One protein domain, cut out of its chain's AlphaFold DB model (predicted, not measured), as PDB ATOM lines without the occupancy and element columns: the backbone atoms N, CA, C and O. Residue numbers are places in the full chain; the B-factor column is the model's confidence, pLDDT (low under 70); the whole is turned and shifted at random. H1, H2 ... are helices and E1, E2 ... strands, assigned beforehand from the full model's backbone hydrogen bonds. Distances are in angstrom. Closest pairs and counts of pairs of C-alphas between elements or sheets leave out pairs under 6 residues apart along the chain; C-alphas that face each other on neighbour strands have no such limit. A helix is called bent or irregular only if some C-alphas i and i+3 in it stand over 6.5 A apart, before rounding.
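What this domain is: This is residues 8 to 126 of the 129 residues of an uncharacterized protein of Desulfovibrio litoralis DSM 11393 (UniProt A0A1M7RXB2). One tall, twisted wall of seven antiparallel strands has the helix H1 packed over one face, near the end of the sheet that holds E2 and E3, while the opposite face is largely bare. H2 packs beside H1 but is not on the sheet, and the small helix H3 follows directly at the end of E7, far from the middle of the domain. The printed part has 119 residues, with three named helices and seven named strands in the order E1 H1 E2 E3 H2 E4 E5 E6 E7 H3. The sheet runs E2 E3 E1 E5 E6 E7 E4, and the class is mixed, helices and strands. The whole is compact, with a radius of gyration of the C-alphas of 14.0 A and spans of 38 by 36 by 25 A.

Where its parts are: E1, residues 8 to 14, begins at C-alpha 8 at (188.805, 153.531, 83.305) and is 19.8 A long. H1, residues 18 to 30, is 19.2 A long; it is irregular, but only just: C-alphas 23 and 26 are 7.0 A apart. E2 is residues 41 to 45. E3, residues 50 to 59, begins at C-alpha 50 at (181.738, 164.870, 96.954), is 23.1 A long and bends by 71 degrees at residue 56. H2 is residues 62 to 68, and E4 is residues 79 to 81. E5, residues 90 to 97, is 22.8 A long, E6, residues 102 to 109, is 22.4 A long, and E7, residues 112 to 119, is 23.6 A long. H3, residues 120 to 124, ends at C-alpha 124 at (178.251, 142.188, 78.371).

How they stand to each other: In the sheet, E2 and E4 are the edge strands. E2 and E3 form a hairpin, antiparallel at 165 degrees, with N 43 and O 52 at 2.9 A. E3 and E1 are antiparallel at 166 degrees, with N 11 and O 53 at 2.9 A. E1 and E5 are antiparallel at 175 degrees, with N 10 and O 94 at 2.9 A. E5, E6 and E7 make a meander, each strand the antiparallel neighbour of the one before; its hairpins show N 95 and O 104 at 2.8 A, and N 105 and O 116 at 2.8 A. E7 and E4 are antiparallel at 148 degrees, with N 113 and O 80 at 2.8 A, and E4 E5 E6 E7 form a Greek key, the meander plus a first strand that is neighbour to the fourth. Outside the named strands, residues 32 to 33 pair antiparallel with residues 57 to 59 of E3. H1 is on the sheet at a height of 9.5 A, over E3 and along the strands, at 12 degrees to E3 on the local plane; this gives two layers, a helix on one face of a sheet. E1, H1 and E2 form a split strand-helix-strand unit, two strands running the same way with E3 between them, and its crossover is right-handed. The closest C-alphas of H1 and E2 are those of Ile 28 and Phe 42, 7.1 A apart. H1 touches H2 with residues 23 to 27 alone, the closest C-alphas being those of Phe 27 and Phe 65 at 6.5 A, at a shallow tilt of 27 degrees, opposite ways. H3 only grazes the sheet, with residues 120 to 123; the closest C-alphas of E6 and H3 are those of Asn 102 and Leu 120, 5.1 A apart. Every O i to N i+4 pair is within hydrogen-bond range in H2 and H3, and 7 of 9 are in H1.

The domain as a whole: The two C-alphas farthest apart are those of Lys 19 and Ala 125, at 40.1 A. The printed part has no cut, and no link is long. The mean pLDDT of the printed part is 86.4; residues 35 to 40, 72 to 77 and 122 to 126 are under 70.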
ATOM      1  N   LYS A   8     189.890 152.576  83.063       92.81
ATOM      2  CA  LYS A   8     188.805 153.531  83.305       92.81
ATOM      3  C   LYS A   8     188.369 153.491  84.762       92.81
ATOM      4  O   LYS A   8     188.284 152.416  85.347       92.81
ATOM      5  N   ILE A   9     188.078 154.645  85.345       94.12
ATOM      6  CA  ILE A   9     187.609 154.772  86.724       94.12
ATOM      7  C   ILE A   9     186.382 155.668  86.736       94.12
ATOM      8  O   ILE A   9     186.471 156.844  86.389       94.12
ATOM      9  N   TYR A  10     185.250 155.121  87.174       94.94
ATOM     10  CA  TYR A  10     183.993 155.860  87.259       94.94
ATOM     11  C   TYR A  10     183.351 155.720  88.622       94.94
ATOM     12  O   TYR A  10     183.280 154.627  89.179       94.94
ATOM     13  N   GLY A  11     182.819 156.807  89.156       95.56
ATOM     14  CA  GLY A  11     182.148 156.740  90.438       95.56
ATOM     15  C   GLY A  11     181.794 158.083  91.027       95.56
ATOM     16  O   GLY A  11     182.249 159.130  90.579       95.56
ATOM     17  N   LEU A  12     180.993 158.017  92.078       96.69
ATOM     18  CA  LEU A  12     180.695 159.148  92.933       96.69
ATOM     19  C   LEU A  12     180.848 158.683  94.371       96.69
ATOM     20  O   LEU A  12     180.231 157.691  94.773       96.69
ATOM     21  N   LEU A  13     181.664 159.412  95.119       97.00
ATOM     22  CA  LEU A  13     181.816 159.253  96.556       97.00
ATOM     23  C   LEU A  13     181.278 160.508  97.240       97.00
ATOM     24  O   LEU A  13     181.647 161.618  96.861       97.00
ATOM     25  N   SER A  14     180.420 160.339  98.237       97.50
ATOM     26  CA  SER A  14     179.943 161.395  99.132       97.50
ATOM     27  C   SER A  14     180.526 161.201 100.532       97.50
ATOM     28  O   SER A  14     181.088 160.150 100.834       97.50
ATOM     29  N   GLY A  15     180.459 162.234 101.377       96.44
ATOM     30  CA  GLY A  15     181.065 162.198 102.717       96.44
ATOM     31  C   GLY A  15     182.600 162.185 102.701       96.44
ATOM     32  O   GLY A  15     183.248 161.872 103.699       96.44
ATOM     33  N   VAL A  16     183.210 162.541 101.566       96.88
ATOM     34  CA  VAL A  16     184.664 162.637 101.424       96.88
ATOM     35  C   VAL A  16     185.135 163.907 102.122       96.88
ATOM     36  O   VAL A  16     185.095 164.997 101.555       96.88
ATOM     37  N   SER A  17     185.582 163.769 103.370       95.94
ATOM     38  CA  SER A  17     186.178 164.882 104.113       95.94
ATOM     39  C   SER A  17     187.416 165.438 103.396       95.94
ATOM     40  O   SER A  17     188.080 164.743 102.627       95.94
ATOM     41  N   GLU A  18     187.806 166.679 103.701       95.69
ATOM     42  CA  GLU A  18     189.032 167.267 103.140       95.69
ATOM     43  C   GLU A  18     190.266 166.416 103.468       95.69
ATOM     44  O   GLU A  18     191.088 166.159 102.596       95.69
ATOM     45  N   LYS A  19     190.342 165.872 104.690       95.75
ATOM     46  CA  LYS A  19     191.417 164.958 105.087       95.75
ATOM     47  C   LYS A  19     191.417 163.674 104.256       95.75
ATOM     48  O   LYS A  19     192.490 163.222 103.875       95.75
ATOM     49  N   ALA A  20     190.246 163.099 103.976       95.25
ATOM     50  CA  ALA A  20     190.129 161.938 103.100       95.25
ATOM     51  C   ALA A  20     190.591 162.274 101.680       95.25
ATOM     52  O   ALA A  20     191.408 161.549 101.119       95.25
ATOM     53  N   PHE A  21     190.155 163.409 101.130       95.88
ATOM     54  CA  PHE A  21     190.581 163.845  99.805       95.88
ATOM     55  C   PHE A  21     192.100 164.067  99.718       95.88
ATOM     56  O   PHE A  21     192.720 163.588  98.771       95.88
ATOM     57  N   GLU A  22     192.730 164.699 100.716       95.62
ATOM     58  CA  GLU A  22     194.195 164.859 100.755       95.62
ATOM     59  C   GLU A  22     194.943 163.516 100.724       95.62
ATOM     60  O   GLU A  22     196.024 163.437 100.144       95.62
ATOM     61  N   ARG A  23     194.377 162.448 101.304       95.31
ATOM     62  CA  ARG A  23     194.962 161.097 101.233       95.31
ATOM     63  C   ARG A  23     194.821 160.464  99.852       95.31
ATOM     64  O   ARG A  23     195.662 159.654  99.487       95.31
ATOM     65  N   LEU A  24     193.803 160.847  99.078       93.81
ATOM     66  CA  LEU A  24     193.572 160.326  97.726       93.81
ATOM     67  C   LEU A  24     194.352 161.078  96.635       93.81
ATOM     68  O   LEU A  24     194.628 160.512  95.577       93.81
ATOM     69  N   LYS A  25     194.730 162.340  96.881       93.06
ATOM     70  CA  LYS A  25     195.441 163.194  95.910       93.06
ATOM     71  C   LYS A  25     196.702 162.581  95.290       93.06
ATOM     72  O   LYS A  25     196.879 162.793  94.089       93.06
ATOM     73  N   PRO A  26     197.580 161.870  96.024       94.19
ATOM     74  CA  PRO A  26     198.784 161.294  95.427       94.19
ATOM     75  C   PRO A  26     198.454 160.331  94.280       94.19
ATOM     76  O   PRO A  26     198.974 160.499  93.182       94.19
ATOM     77  N   PHE A  27     197.484 159.432  94.473       93.38
ATOM     78  CA  PHE A  27     197.061 158.468  93.449       93.38
ATOM     79  C   PHE A  27     196.453 159.141  92.218       93.38
ATOM     80  O   PHE A  27     196.709 158.732  91.090       93.38
ATOM     81  N   ILE A  28     195.672 160.205  92.436       90.94
ATOM     82  CA  ILE A  28     195.104 161.028  91.359       90.94
ATOM     83  C   ILE A  28     196.216 161.732  90.568       90.94
ATOM     84  O   ILE A  28     196.106 161.882  89.357       90.94
ATOM     85  N   SER A  29     197.282 162.159  91.248       89.00
ATOM     86  CA  SER A  29     198.388 162.912  90.642       89.00
ATOM     87  C   SER A  29     199.363 162.014  89.876       89.00
ATOM     88  O   SER A  29     200.007 162.471  88.937       89.00
ATOM     89  N   GLU A  30     199.473 160.747  90.274       90.56
ATOM     90  CA  GLU A  30     200.258 159.715  89.587       90.56
ATOM     91  C   GLU A  30     199.512 159.069  88.409       90.56
ATOM     92  O   GLU A  30     200.117 158.357  87.607       90.56
ATOM     93  N   ALA A  31     198.200 159.296  88.293       89.62
ATOM     94  CA  ALA A  31     197.395 158.760  87.207       89.62
ATOM     95  C   ALA A  31     197.819 159.360  85.855       89.62
ATOM     96  O   ALA A  31     198.002 160.569  85.720       89.62
ATOM     97  N   ILE A  32     197.936 158.516  84.831       88.50
ATOM     98  CA  ILE A  32     198.346 158.936  83.484       88.50
ATOM     99  C   ILE A  32     197.119 158.889  82.578       88.50
ATOM    100  O   ILE A  32     196.695 157.806  82.177       88.50
ATOM    101  N   SER A  33     196.534 160.044  82.261       84.31
ATOM    102  CA  SER A  33     195.390 160.156  81.345       84.31
ATOM    103  C   SER A  33     195.806 160.055  79.876       84.31
ATOM    104  O   SER A  33     196.924 160.413  79.509       84.31
ATOM    105  N   THR A  34     194.876 159.670  79.004       75.69
ATOM    106  CA  THR A  34     194.995 159.950  77.563       75.69
ATOM    107  C   THR A  34     194.534 161.392  77.309       75.69
ATOM    108  O   THR A  34     193.444 161.745  77.756       75.69
ATOM    109  N   GLU A  35     195.329 162.224  76.623       65.12
ATOM    110  CA  GLU A  35     195.168 163.698  76.523       65.12
ATOM    111  C   GLU A  35     193.874 164.243  75.862       65.12
ATOM    112  O   GLU A  35     193.785 165.433  75.579       65.12
ATOM    113  N   GLU A  36     192.820 163.455  75.651       55.81
ATOM    114  CA  GLU A  36     191.616 163.927  74.955       55.81
ATOM    115  C   GLU A  36     190.312 163.504  75.650       55.81
ATOM    116  O   GLU A  36     189.694 162.513  75.282       55.81
ATOM    117  N   SER A  37     189.866 164.271  76.652       46.53
ATOM    118  CA  SER A  37     188.445 164.634  76.834       46.53
ATOM    119  C   SER A  37     188.272 165.648  77.976       46.53
ATOM    120  O   SER A  37     189.009 165.620  78.959       46.53
ATOM    121  N   LEU A  38     187.266 166.527  77.862       48.81
ATOM    122  CA  LEU A  38     186.844 167.455  78.927       48.81
ATOM    123  C   LEU A  38     186.342 166.739  80.202       48.81
ATOM    124  O   LEU A  38     186.229 167.384  81.242       48.81
ATOM    125  N   ASP A  39     186.072 165.432  80.124       54.50
ATOM    126  CA  ASP A  39     185.445 164.628  81.178       54.50
ATOM    127  C   ASP A  39     186.416 163.662  81.883       54.50
ATOM    128  O   ASP A  39     185.988 162.947  82.785       54.50
ATOM    129  N   ASN A  40     187.712 163.659  81.527       62.94
ATOM    130  CA  ASN A  40     188.772 162.882  82.186       62.94
ATOM    131  C   ASN A  40     189.286 163.596  83.450       62.94
ATOM    132  O   ASN A  40     190.403 164.114  83.478       62.94
ATOM    133  N   SER A  41     188.472 163.665  84.505       81.19
ATOM    134  CA  SER A  41     188.847 164.338  85.747       81.19
ATOM    135  C   SER A  41     188.368 163.645  87.023       81.19
ATOM    136  O   SER A  41     187.296 163.042  87.108       81.19
ATOM    137  N   PHE A  42     189.175 163.812  88.067       90.62
ATOM    138  CA  PHE A  42     188.753 163.655  89.451       90.62
ATOM    139  C   PHE A  42     188.357 165.037  89.972       90.62
ATOM    140  O   PHE A  42     189.211 165.908  90.145       90.62
ATOM    141  N   THR A  43     187.066 165.257  90.205       93.31
ATOM    142  CA  THR A  43     186.550 166.554  90.656       93.31
ATOM    143  C   THR A  43     186.072 166.457  92.095       93.31
ATOM    144  O   THR A  43     185.120 165.736  92.389       93.31
ATOM    145  N   TYR A  44     186.702 167.219  92.991       95.81
ATOM    146  CA  TYR A  44     186.301 167.311  94.394       95.81
ATOM    147  C   TYR A  44     185.504 168.589  94.672       95.81
ATOM    148  O   TYR A  44     186.002 169.707  94.522       95.81
ATOM    149  N   ASN A  45     184.263 168.428  95.128       96.38
ATOM    150  CA  ASN A  45     183.417 169.507  95.615       96.38
ATOM    151  C   ASN A  45     183.505 169.593  97.142       96.38
ATOM    152  O   ASN A  45     182.767 168.917  97.859       96.38
ATOM    153  N   LYS A  46     184.362 170.488  97.641       95.00
ATOM    154  CA  LYS A  46     184.563 170.709  99.084       95.00
ATOM    155  C   LYS A  46     183.280 171.082  99.839       95.00
ATOM    156  O   LYS A  46     183.122 170.684 100.988       95.00
ATOM    157  N   ASN A  47     182.357 171.816  99.212       95.44
ATOM    158  CA  ASN A  47     181.119 172.256  99.867       95.44
ATOM    159  C   ASN A  47     180.132 171.102 100.073       95.44
ATOM    160  O   ASN A  47     179.373 171.112 101.039       95.44
ATOM    161  N   LYS A  48     180.141 170.123  99.164       96.25
ATOM    162  CA  LYS A  48     179.284 168.934  99.234       96.25
ATOM    163  C   LYS A  48     179.988 167.701  99.803       96.25
ATOM    164  O   LYS A  48     179.317 166.717 100.081       96.25
ATOM    165  N   GLN A  49     181.309 167.762  99.990       97.12
ATOM    166  CA  GLN A  49     182.149 166.612 100.341       97.12
ATOM    167  C   GLN A  49     181.967 165.460  99.342       97.12
ATOM    168  O   GLN A  49     181.802 164.300  99.715       97.12
ATOM    169  N   GLU A  50     181.956 165.808  98.055       97.12
ATOM    170  CA  GLU A  50     181.738 164.870  96.954       97.12
ATOM    171  C   GLU A  50     182.990 164.773  96.087       97.12
ATOM    172  O   GLU A  50     183.537 165.795  95.671       97.12
ATOM    173  N   LEU A  51     183.418 163.552  95.778       96.62
ATOM    174  CA  LEU A  51     184.438 163.262  94.778       96.62
ATOM    175  C   LEU A  51     183.772 162.545  93.601       96.62
ATOM    176  O   LEU A  51     183.330 161.404  93.728       96.62
ATOM    177  N   ASN A  52     183.703 163.231  92.463       95.88
ATOM    178  CA  ASN A  52     183.307 162.637  91.193       95.88
ATOM    179  C   ASN A  52     184.555 162.104  90.483       95.88
ATOM    180  O   ASN A  52     185.514 162.850  90.268       95.88
ATOM    181  N   CYS A  53     184.525 160.829  90.119       94.19
ATOM    182  CA  CYS A  53     185.579 160.157  89.381       94.19
ATOM    183  C   CYS A  53     185.050 159.854  87.980       94.19
ATOM    184  O   CYS A  53     184.126 159.056  87.828       94.19
ATOM    185  N   SER A  54     185.646 160.470  86.967       92.50
ATOM    186  CA  SER A  54     185.437 160.127  85.564       92.50
ATOM    187  C   SER A  54     186.805 160.169  84.908       92.50
ATOM    188  O   SER A  54     187.276 161.225  84.524       92.50
ATOM    189  N   PHE A  55     187.519 159.052  84.898       91.12
ATOM    190  CA  PHE A  55     188.903 159.005  84.435       91.12
ATOM    191  C   PHE A  55     189.090 157.894  83.414       91.12
ATOM    192  O   PHE A  55     188.705 156.754  83.657       91.12
ATOM    193  N   GLU A  56     189.748 158.219  82.309       90.56
ATOM    194  CA  GLU A  56     190.253 157.272  81.324       90.56
ATOM    195  C   GLU A  56     191.740 157.528  81.071       90.56
ATOM    196  O   GLU A  56     192.168 158.659  80.812       90.56
ATOM    197  N   GLY A  57     192.544 156.470  81.139       90.19
ATOM    198  CA  GLY A  57     193.987 156.613  81.061       90.19
ATOM    199  C   GLY A  57     194.758 155.336  80.777       90.19
ATOM    200  O   GLY A  57     194.207 154.268  80.511       90.19
ATOM    201  N   LEU A  58     196.075 155.485  80.819       90.31
ATOM    202  CA  LEU A  58     197.058 154.422  80.649       90.31
ATOM    203  C   LEU A  58     197.414 153.758  81.980       90.31
ATOM    204  O   LEU A  58     197.779 152.590  81.994       90.31
ATOM    205  N   TYR A  59     197.335 154.500  83.086       90.50
ATOM    206  CA  TYR A  59     197.795 154.027  84.388       90.50
ATOM    207  C   TYR A  59     197.047 154.693  85.545       90.50
ATOM    208  O   TYR A  59     196.762 155.890  85.505       90.50
ATOM    209  N   PHE A  60     196.792 153.908  86.592       92.00
ATOM    210  CA  PHE A  60     196.375 154.362  87.915       92.00
ATOM    211  C   PHE A  60     196.983 153.414  88.965       92.00
ATOM    212  O   PHE A  60     196.882 152.197  88.769       92.00
ATOM    213  N   PRO A  61     197.579 153.915  90.065       93.44
ATOM    214  CA  PRO A  61     198.204 153.094  91.112       93.44
ATOM    215  C   PRO A  61     197.148 152.386  91.985       93.44
ATOM    216  O   PRO A  61     196.956 152.697  93.159       93.44
ATOM    217  N   PHE A  62     196.405 151.449  91.389       91.50
ATOM    218  CA  PHE A  62     195.209 150.865  91.996       91.50
ATOM    219  C   PHE A  62     195.514 150.048  93.251       91.50
ATOM    220  O   PHE A  62     194.812 150.185  94.245       91.50
ATOM    221  N   GLU A  63     196.578 149.248  93.242       89.94
ATOM    222  CA  GLU A  63     196.962 148.444  94.409       89.94
ATOM    223  C   GLU A  63     197.302 149.323  95.620       89.94
ATOM    224  O   GLU A  63     196.799 149.080  96.716       89.94
ATOM    225  N   ASP A  64     198.076 150.395  95.436       91.56
ATOM    226  CA  ASP A  64     198.417 151.315  96.527       91.56
ATOM    227  C   ASP A  64     197.194 152.121  96.995       91.56
ATOM    228  O   ASP A  64     197.010 152.347  98.194       91.56
ATOM    229  N   PHE A  65     196.291 152.469  96.073       91.62
ATOM    230  CA  PHE A  65     194.992 153.054  96.405       91.62
ATOM    231  C   PHE A  65     194.148 152.115  97.286       91.62
ATOM    232  O   PHE A  65     193.568 152.551  98.282       91.62
ATOM    233  N   LEU A  66     194.106 150.814  96.979       89.00
ATOM    234  CA  LEU A  66     193.422 149.821  97.814       89.00
ATOM    235  C   LEU A  66     194.078 149.712  99.202       89.00
ATOM    236  O   LEU A  66     193.375 149.606 100.211       89.00
ATOM    237  N   GLN A  67     195.409 149.777  99.287       88.25
ATOM    238  CA  GLN A  67     196.119 149.763 100.571       88.25
ATOM    239  C   GLN A  67     195.774 150.978 101.440       88.25
ATOM    240  O   GLN A  67     195.558 150.811 102.642       88.25
ATOM    241  N   GLU A  68     195.647 152.172 100.855       90.31
ATOM    242  CA  GLU A  68     195.213 153.380 101.574       90.31
ATOM    243  C   GLU A  68     193.804 153.219 102.169       90.31
ATOM    244  O   GLU A  68     193.537 153.649 103.296       90.31
ATOM    245  N   LEU A  69     192.919 152.519 101.454       86.00
ATOM    246  CA  LEU A  69     191.583 152.142 101.925       86.00
ATOM    247  C   LEU A  69     191.585 150.963 102.917       86.00
ATOM    248  O   LEU A  69     190.518 150.543 103.365       86.00
ATOM    249  N   ASN A  70     192.764 150.459 103.300       81.81
ATOM    250  CA  ASN A  70     192.977 149.324 104.202       81.81
ATOM    251  C   ASN A  70     192.500 147.962 103.646       81.81
ATOM    252  O   ASN A  70     192.002 147.107 104.380       81.81
ATOM    253  N   LEU A  71     192.680 147.734 102.341       72.69
ATOM    254  CA  LEU A  71     192.267 146.514 101.627       72.69
ATOM    255  C   LEU A  71     193.426 145.544 101.351       72.69
ATOM    256  O   LEU A  71     193.502 144.925 100.294       72.69
ATOM    257  N   THR A  72     194.344 145.375 102.301       60.91
ATOM    258  CA  THR A  72     195.657 144.742 102.065       60.91
ATOM    259  C   THR A  72     195.663 143.223 101.809       60.91
ATOM    260  O   THR A  72     196.741 142.673 101.590       60.91
ATOM    261  N   ASN A  73     194.528 142.503 101.793       55.84
ATOM    262  CA  ASN A  73     194.486 141.104 101.317       55.84
ATOM    263  C   ASN A  73     193.042 140.572 101.130       55.84
ATOM    264  O   ASN A  73     192.450 140.084 102.099       55.84
ATOM    265  N   PRO A  74     192.457 140.593  99.914       56.78
ATOM    266  CA  PRO A  74     191.032 140.318  99.734       56.78
ATOM    267  C   PRO A  74     190.581 138.851  99.895       56.78
ATOM    268  O   PRO A  74     189.418 138.516  99.676       56.78
ATOM    269  N   LYS A  75     191.482 137.936 100.272       53.38
ATOM    270  CA  LYS A  75     191.342 136.499  99.978       53.38
ATOM    271  C   LYS A  75     190.180 135.765 100.659       53.38
ATOM    272  O   LYS A  75     189.932 134.635 100.265       53.38
ATOM    273  N   ASN A  76     189.477 136.350 101.637       51.25
ATOM    274  CA  ASN A  76     188.360 135.682 102.337       51.25
ATOM    275  C   ASN A  76     187.257 136.619 102.877       51.25
ATOM    276  O   ASN A  76     186.413 136.187 103.664       51.25
ATOM    277  N   LYS A  77     187.249 137.905 102.504       62.34
ATOM    278  CA  LYS A  77     186.200 138.854 102.907       62.34
ATOM    279  C   LYS A  77     185.793 139.707 101.710       62.34
ATOM    280  O   LYS A  77     186.641 140.227 101.003       62.34
ATOM    281  N   ASN A  78     184.493 139.899 101.526       73.12
ATOM    282  CA  ASN A  78     183.969 140.812 100.505       73.12
ATOM    283  C   ASN A  78     183.597 142.174 101.102       73.12
ATOM    284  O   ASN A  78     182.984 142.981 100.418       73.12
ATOM    285  N   SER A  79     183.908 142.408 102.382       81.62
ATOM    286  CA  SER A  79     183.609 143.637 103.115       81.62
ATOM    287  C   SER A  79     184.705 143.909 104.146       81.62
ATOM    288  O   SER A  79     185.086 143.013 104.911       81.62
ATOM    289  N   TYR A  80     185.214 145.137 104.148       85.19
ATOM    290  CA  TYR A  80     186.316 145.602 104.985       85.19
ATOM    291  C   TYR A  80     185.887 146.853 105.741       85.19
ATOM    292  O   TYR A  80     185.217 147.695 105.151       85.19
ATOM    293  N   PRO A  81     186.253 147.010 107.022       87.50
ATOM    294  CA  PRO A  81     186.024 148.268 107.714       87.50
ATOM    295  C   PRO A  81     186.877 149.365 107.076       87.50
ATOM    296  O   PRO A  81     188.075 149.173 106.849       87.50
ATOM    297  N   LEU A  82     186.267 150.519 106.822       85.19
ATOM    298  CA  LEU A  82     187.001 151.718 106.443       85.19
ATOM    299  C   LEU A  82     187.814 152.205 107.643       85.19
ATOM    300  O   LEU A  82     187.410 152.064 108.800       85.19
ATOM    301  N   ASN A  83     188.989 152.773 107.379       84.81
ATOM    302  CA  ASN A  83     189.736 153.449 108.432       84.81
ATOM    303  C   ASN A  83     188.986 154.729 108.873       84.81
ATOM    304  O   ASN A  83     188.117 155.235 108.161       84.81
ATOM    305  N   ASN A  84     189.357 155.303 110.021       86.88
ATOM    306  CA  ASN A  84     188.678 156.488 110.570       86.88
ATOM    307  C   ASN A  84     188.706 157.721 109.644       86.88
ATOM    308  O   ASN A  84     187.950 158.659 109.866       86.88
ATOM    309  N   ILE A  85     189.596 157.768 108.646       92.19
ATOM    310  CA  ILE A  85     189.656 158.873 107.680       92.19
ATOM    311  C   ILE A  85     188.535 158.743 106.641       92.19
ATOM    312  O   ILE A  85     187.994 159.759 106.213       92.19
ATOM    313  N   PHE A  86     188.171 157.513 106.273       92.06
ATOM    314  CA  PHE A  86     187.155 157.214 105.263       92.06
ATOM    315  C   PHE A  86     185.820 156.744 105.858       92.06
ATOM    316  O   PHE A  86     184.941 156.360 105.101       92.06
ATOM    317  N   GLN A  87     185.647 156.762 107.184       89.94
ATOM    318  CA  GLN A  87     184.467 156.193 107.853       89.94
ATOM    319  C   GLN A  87     183.134 156.750 107.326       89.94
ATOM    320  O   GLN A  87     182.185 155.991 107.211       89.94
ATOM    321  N   ASP A  88     183.086 158.037 106.968       93.81
ATOM    322  CA  ASP A  88     181.870 158.728 106.524       93.81
ATOM    323  C   ASP A  88     181.658 158.643 105.001       93.81
ATOM    324  O   ASP A  88     180.699 159.209 104.477       93.81
ATOM    325  N   VAL A  89     182.565 157.972 104.279       95.81
ATOM    326  CA  VAL A  89     182.499 157.868 102.821       95.81
ATOM    327  C   VAL A  89     181.437 156.860 102.411       95.81
ATOM    328  O   VAL A  89     181.433 155.715 102.858       95.81
ATOM    329  N   GLU A  90     180.584 157.283 101.486       97.44
ATOM    330  CA  GLU A  90     179.505 156.494 100.903       97.44
ATOM    331  C   GLU A  90     179.563 156.590  99.374       97.44
ATOM    332  O   GLU A  90     180.010 157.594  98.814       97.44
ATOM    333  N   GLY A  91     179.102 155.555  98.673       97.38
ATOM    334  CA  GLY A  91     178.989 155.570  97.215       97.38
ATOM    335  C   GLY A  91     179.700 154.414  96.524       97.38
ATOM    336  O   GLY A  91     179.827 153.316  97.065       97.38
ATOM    337  N   ARG A  92     180.107 154.630  95.272       97.06
ATOM    338  CA  ARG A  92     180.635 153.565  94.411       97.06
ATOM    339  C   ARG A  92     181.784 154.056  93.552       97.06
ATOM    340  O   ARG A  92     181.683 155.128  92.961       97.06
ATOM    341  N   LEU A  93     182.803 153.212  93.411       96.12
ATOM    342  CA  LEU A  93     183.878 153.358  92.437       96.12
ATOM    343  C   LEU A  93     184.007 152.071  91.613       96.12
ATOM    344  O   LEU A  93     184.153 150.985  92.167       96.12
ATOM    345  N   ASP A  94     183.962 152.200  90.298       95.94
ATOM    346  CA  ASP A  94     184.184 151.131  89.332       95.94
ATOM    347  C   ASP A  94     185.551 151.359  88.675       95.94
ATOM    348  O   ASP A  94     185.772 152.393  88.050       95.94
ATOM    349  N   TYR A  95     186.462 150.400  88.831       95.00
ATOM    350  CA  TYR A  95     187.768 150.341  88.180       95.00
ATOM    351  C   TYR A  95     187.719 149.290  87.071       95.00
ATOM    352  O   TYR A  95     187.510 148.105  87.334       95.00
ATOM    353  N   ILE A  96     187.879 149.726  85.832       94.69
ATOM    354  CA  ILE A  96     187.849 148.887  84.640       94.69
ATOM    355  C   ILE A  96     189.275 148.765  84.125       94.69
ATOM    356  O   ILE A  96     189.861 149.747  83.674       94.69
ATOM    357  N   ASP A  97     189.790 147.547  84.165       93.31
ATOM    358  CA  ASP A  97     191.063 147.168  83.578       93.31
ATOM    359  C   ASP A  97     190.792 146.544  82.206       93.31
ATOM    360  O   ASP A  97     190.291 145.420  82.100       93.31
ATOM    361  N   ILE A  98     191.056 147.311  81.151       91.00
ATOM    362  CA  ILE A  98     190.863 146.898  79.759       91.00
ATOM    363  C   ILE A  98     191.940 145.891  79.340       91.00
ATOM    364  O   ILE A  98     191.660 145.032  78.506       91.00
ATOM    365  N   GLU A  99     193.135 145.950  79.932       87.62
ATOM    366  CA  GLU A  99     194.232 145.027  79.628       87.62
ATOM    367  C   GLU A  99     193.929 143.622  80.160       87.62
ATOM    368  O   GLU A  99     193.989 142.644  79.414       87.62
ATOM    369  N   ASN A 100     193.519 143.521  81.426       90.00
ATOM    370  CA  ASN A 100     193.153 142.251  82.059       90.00
ATOM    371  C   ASN A 100     191.675 141.875  81.868       90.00
ATOM    372  O   ASN A 100     191.237 140.818  82.327       90.00
ATOM    373  N   TRP A 101     190.908 142.726  81.183       90.69
ATOM    374  CA  TRP A 101     189.493 142.543  80.866       90.69
ATOM    375  C   TRP A 101     188.599 142.309  82.097       90.69
ATOM    376  O   TRP A 101     187.727 141.431  82.105       90.69
ATOM    377  N   ASN A 102     188.793 143.112  83.145       93.75
ATOM    378  CA  ASN A 102     188.105 142.976  84.430       93.75
ATOM    379  C   ASN A 102     187.437 144.282  84.880       93.75
ATOM    380  O   ASN A 102     187.958 145.374  84.673       93.75
ATOM    381  N   LEU A 103     186.298 144.154  85.563       94.31
ATOM    382  CA  LEU A 103     185.707 145.209  86.383       94.31
ATOM    383  C   LEU A 103     185.946 144.871  87.852       94.31
ATOM    384  O   LEU A 103     185.474 143.837  88.325       94.31
ATOM    385  N   THR A 104     186.589 145.778  88.574       93.44
ATOM    386  CA  THR A 104     186.615 145.794  90.033       93.44
ATOM    387  C   THR A 104     185.673 146.878  90.536       93.44
ATOM    388  O   THR A 104     185.827 148.052  90.215       93.44
ATOM    389  N   ARG A 105     184.692 146.490  91.346       94.69
ATOM    390  CA  ARG A 105     183.718 147.388  91.964       94.69
ATOM    391  C   ARG A 105     183.993 147.531  93.451       94.69
ATOM    392  O   ARG A 105     184.103 146.532  94.163       94.69
ATOM    393  N   LEU A 106     184.031 148.781  93.894       94.31
ATOM    394  CA  LEU A 106     184.110 149.199  95.283       94.31
ATOM    395  C   LEU A 106     182.791 149.860  95.683       94.31
ATOM    396  O   LEU A 106     182.374 150.829  95.047       94.31
ATOM    397  N   ILE A 107     182.134 149.354  96.723       95.69
ATOM    398  CA  ILE A 107     180.916 149.956  97.290       95.69
ATOM    399  C   ILE A 107     181.227 150.392  98.713       95.69
ATOM    400  O   ILE A 107     181.512 149.553  99.561       95.69
ATOM    401  N   PHE A 108     181.164 151.690  98.968       95.38
ATOM    402  CA  PHE A 108     181.351 152.290 100.282       95.38
ATOM    403  C   PHE A 108     179.975 152.417 100.926       95.38
ATOM    404  O   PHE A 108     179.112 153.107 100.382       95.38
ATOM    405  N   GLN A 109     179.757 151.687 102.018       94.44
ATOM    406  CA  GLN A 109     178.497 151.708 102.743       94.44
ATOM    407  C   GLN A 109     178.657 151.301 104.207       94.44
ATOM    408  O   GLN A 109     179.300 150.293 104.519       94.44
ATOM    409  N   ASN A 110     177.992 152.024 105.109       90.81
ATOM    410  CA  ASN A 110     177.903 151.711 106.539       90.81
ATOM    411  C   ASN A 110     179.289 151.545 107.189       90.81
ATOM    412  O   ASN A 110     179.535 150.572 107.907       90.81
ATOM    413  N   HIS A 111     180.210 152.466 106.892       90.50
ATOM    414  CA  HIS A 111     181.605 152.446 107.363       90.50
ATOM    415  C   HIS A 111     182.407 151.218 106.896       90.50
ATOM    416  O   HIS A 111     183.457 150.883 107.455       90.50
ATOM    417  N   THR A 112     181.912 150.519 105.878       91.31
ATOM    418  CA  THR A 112     182.601 149.403 105.243       91.31
ATOM    419  C   THR A 112     182.773 149.664 103.763       91.31
ATOM    420  O   THR A 112     182.038 150.438 103.156       91.31
ATOM    421  N   ILE A 113     183.736 148.981 103.169       91.62
ATOM    422  CA  ILE A 113     183.894 148.911 101.732       91.62
ATOM    423  C   ILE A 113     183.737 147.465 101.283       91.62
ATOM    424  O   ILE A 113     184.381 146.555 101.811       91.62
ATOM    425  N   GLN A 114     182.851 147.247 100.321       91.62
ATOM    426  CA  GLN A 114     182.711 145.980  99.630       91.62
ATOM    427  C   GLN A 114     183.543 145.984  98.357       91.62
ATOM    428  O   GLN A 114     183.577 146.981  97.642       91.62
ATOM    429  N   TYR A 115     184.193 144.859  98.081       88.69
ATOM    430  CA  TYR A 115     185.107 144.682  96.957       88.69
ATOM    431  C   TYR A 115     184.683 143.457  96.152       88.69
ATOM    432  O   TYR A 115     184.497 142.376  96.717       88.69
ATOM    433  N   SER A 116     184.552 143.606  94.836       90.06
ATOM    434  CA  SER A 116     184.283 142.484  93.934       90.06
ATOM    435  C   SER A 116     184.930 142.692  92.574       90.06
ATOM    436  O   SER A 116     184.764 143.761  91.990       90.06
ATOM    437  N   THR A 117     185.566 141.652  92.036       91.19
ATOM    438  CA  THR A 117     186.134 141.657  90.683       91.19
ATOM    439  C   THR A 117     185.431 140.625  89.816       91.19
ATOM    440  O   THR A 117     185.274 139.470  90.214       91.19
ATOM    441  N   THR A 118     185.005 141.034  88.624       91.06
ATOM    442  CA  THR A 118     184.342 140.170  87.643       91.06
ATOM    443  C   THR A 118     184.920 140.394  86.247       91.06
ATOM    444  O   THR A 118     185.140 141.551  85.881       91.06
ATOM    445  N   PRO A 119     185.090 139.340  85.428       90.25
ATOM    446  CA  PRO A 119     185.470 139.497  84.027       90.25
ATOM    447  C   PRO A 119     184.439 140.330  83.258       90.25
ATOM    448  O   PRO A 119     183.232 140.122  83.418       90.25
ATOM    449  N   LEU A 120     184.891 141.211  82.362       86.00
ATOM    450  CA  LEU A 120     184.005 142.048  81.539       86.00
ATOM    451  C   LEU A 120     183.093 141.222  80.615       86.00
ATOM    452  O   LEU A 120     181.976 141.644  80.315       86.00
ATOM    453  N   ASN A 121     183.503 140.001  80.246       76.44
ATOM    454  CA  ASN A 121     182.667 139.056  79.493       76.44
ATOM    455  C   ASN A 121     181.321 138.767  80.180       76.44
ATOM    456  O   ASN A 121     180.303 138.632  79.506       76.44
ATOM    457  N   ASN A 122     181.298 138.719  81.516       59.75
ATOM    458  CA  ASN A 122     180.077 138.448  82.280       59.75
ATOM    459  C   ASN A 122     179.142 139.666  82.345       59.75
ATOM    460  O   ASN A 122     177.950 139.511  82.595       59.75
ATOM    461  N   ILE A 123     179.669 140.869  82.112       57.38
ATOM    462  CA  ILE A 123     178.916 142.127  82.173       57.38
ATOM    463  C   ILE A 123     178.208 142.392  80.838       57.38
ATOM    464  O   ILE A 123     177.049 142.806  80.832       57.38
ATOM    465  N   LEU A 124     178.846 142.061  79.709       52.31
ATOM    466  CA  LEU A 124     178.251 142.188  78.371       52.31
ATOM    467  C   LEU A 124     177.155 141.150  78.081       52.31
ATOM    468  O   LEU A 124     176.279 141.399  77.256       52.31
ATOM    469  N   ALA A 125     177.159 140.010  78.778       51.34
ATOM    470  CA  ALA A 125     176.103 139.002  78.655       51.34
ATOM    471  C   ALA A 125     174.734 139.482  79.188       51.34
ATOM    472  O   ALA A 125     173.709 138.918  78.815       51.34
ATOM    473  N   TYR A 126     174.705 140.526  80.028       47.22
ATOM    474  CA  TYR A 126     173.486 141.066  80.645       47.22
ATOM    475  C   TYR A 126     173.026 142.420  80.081       47.22
ATOM    476  O   TYR A 126     171.920 142.851  80.392       47.22
TER     477      TYR A 126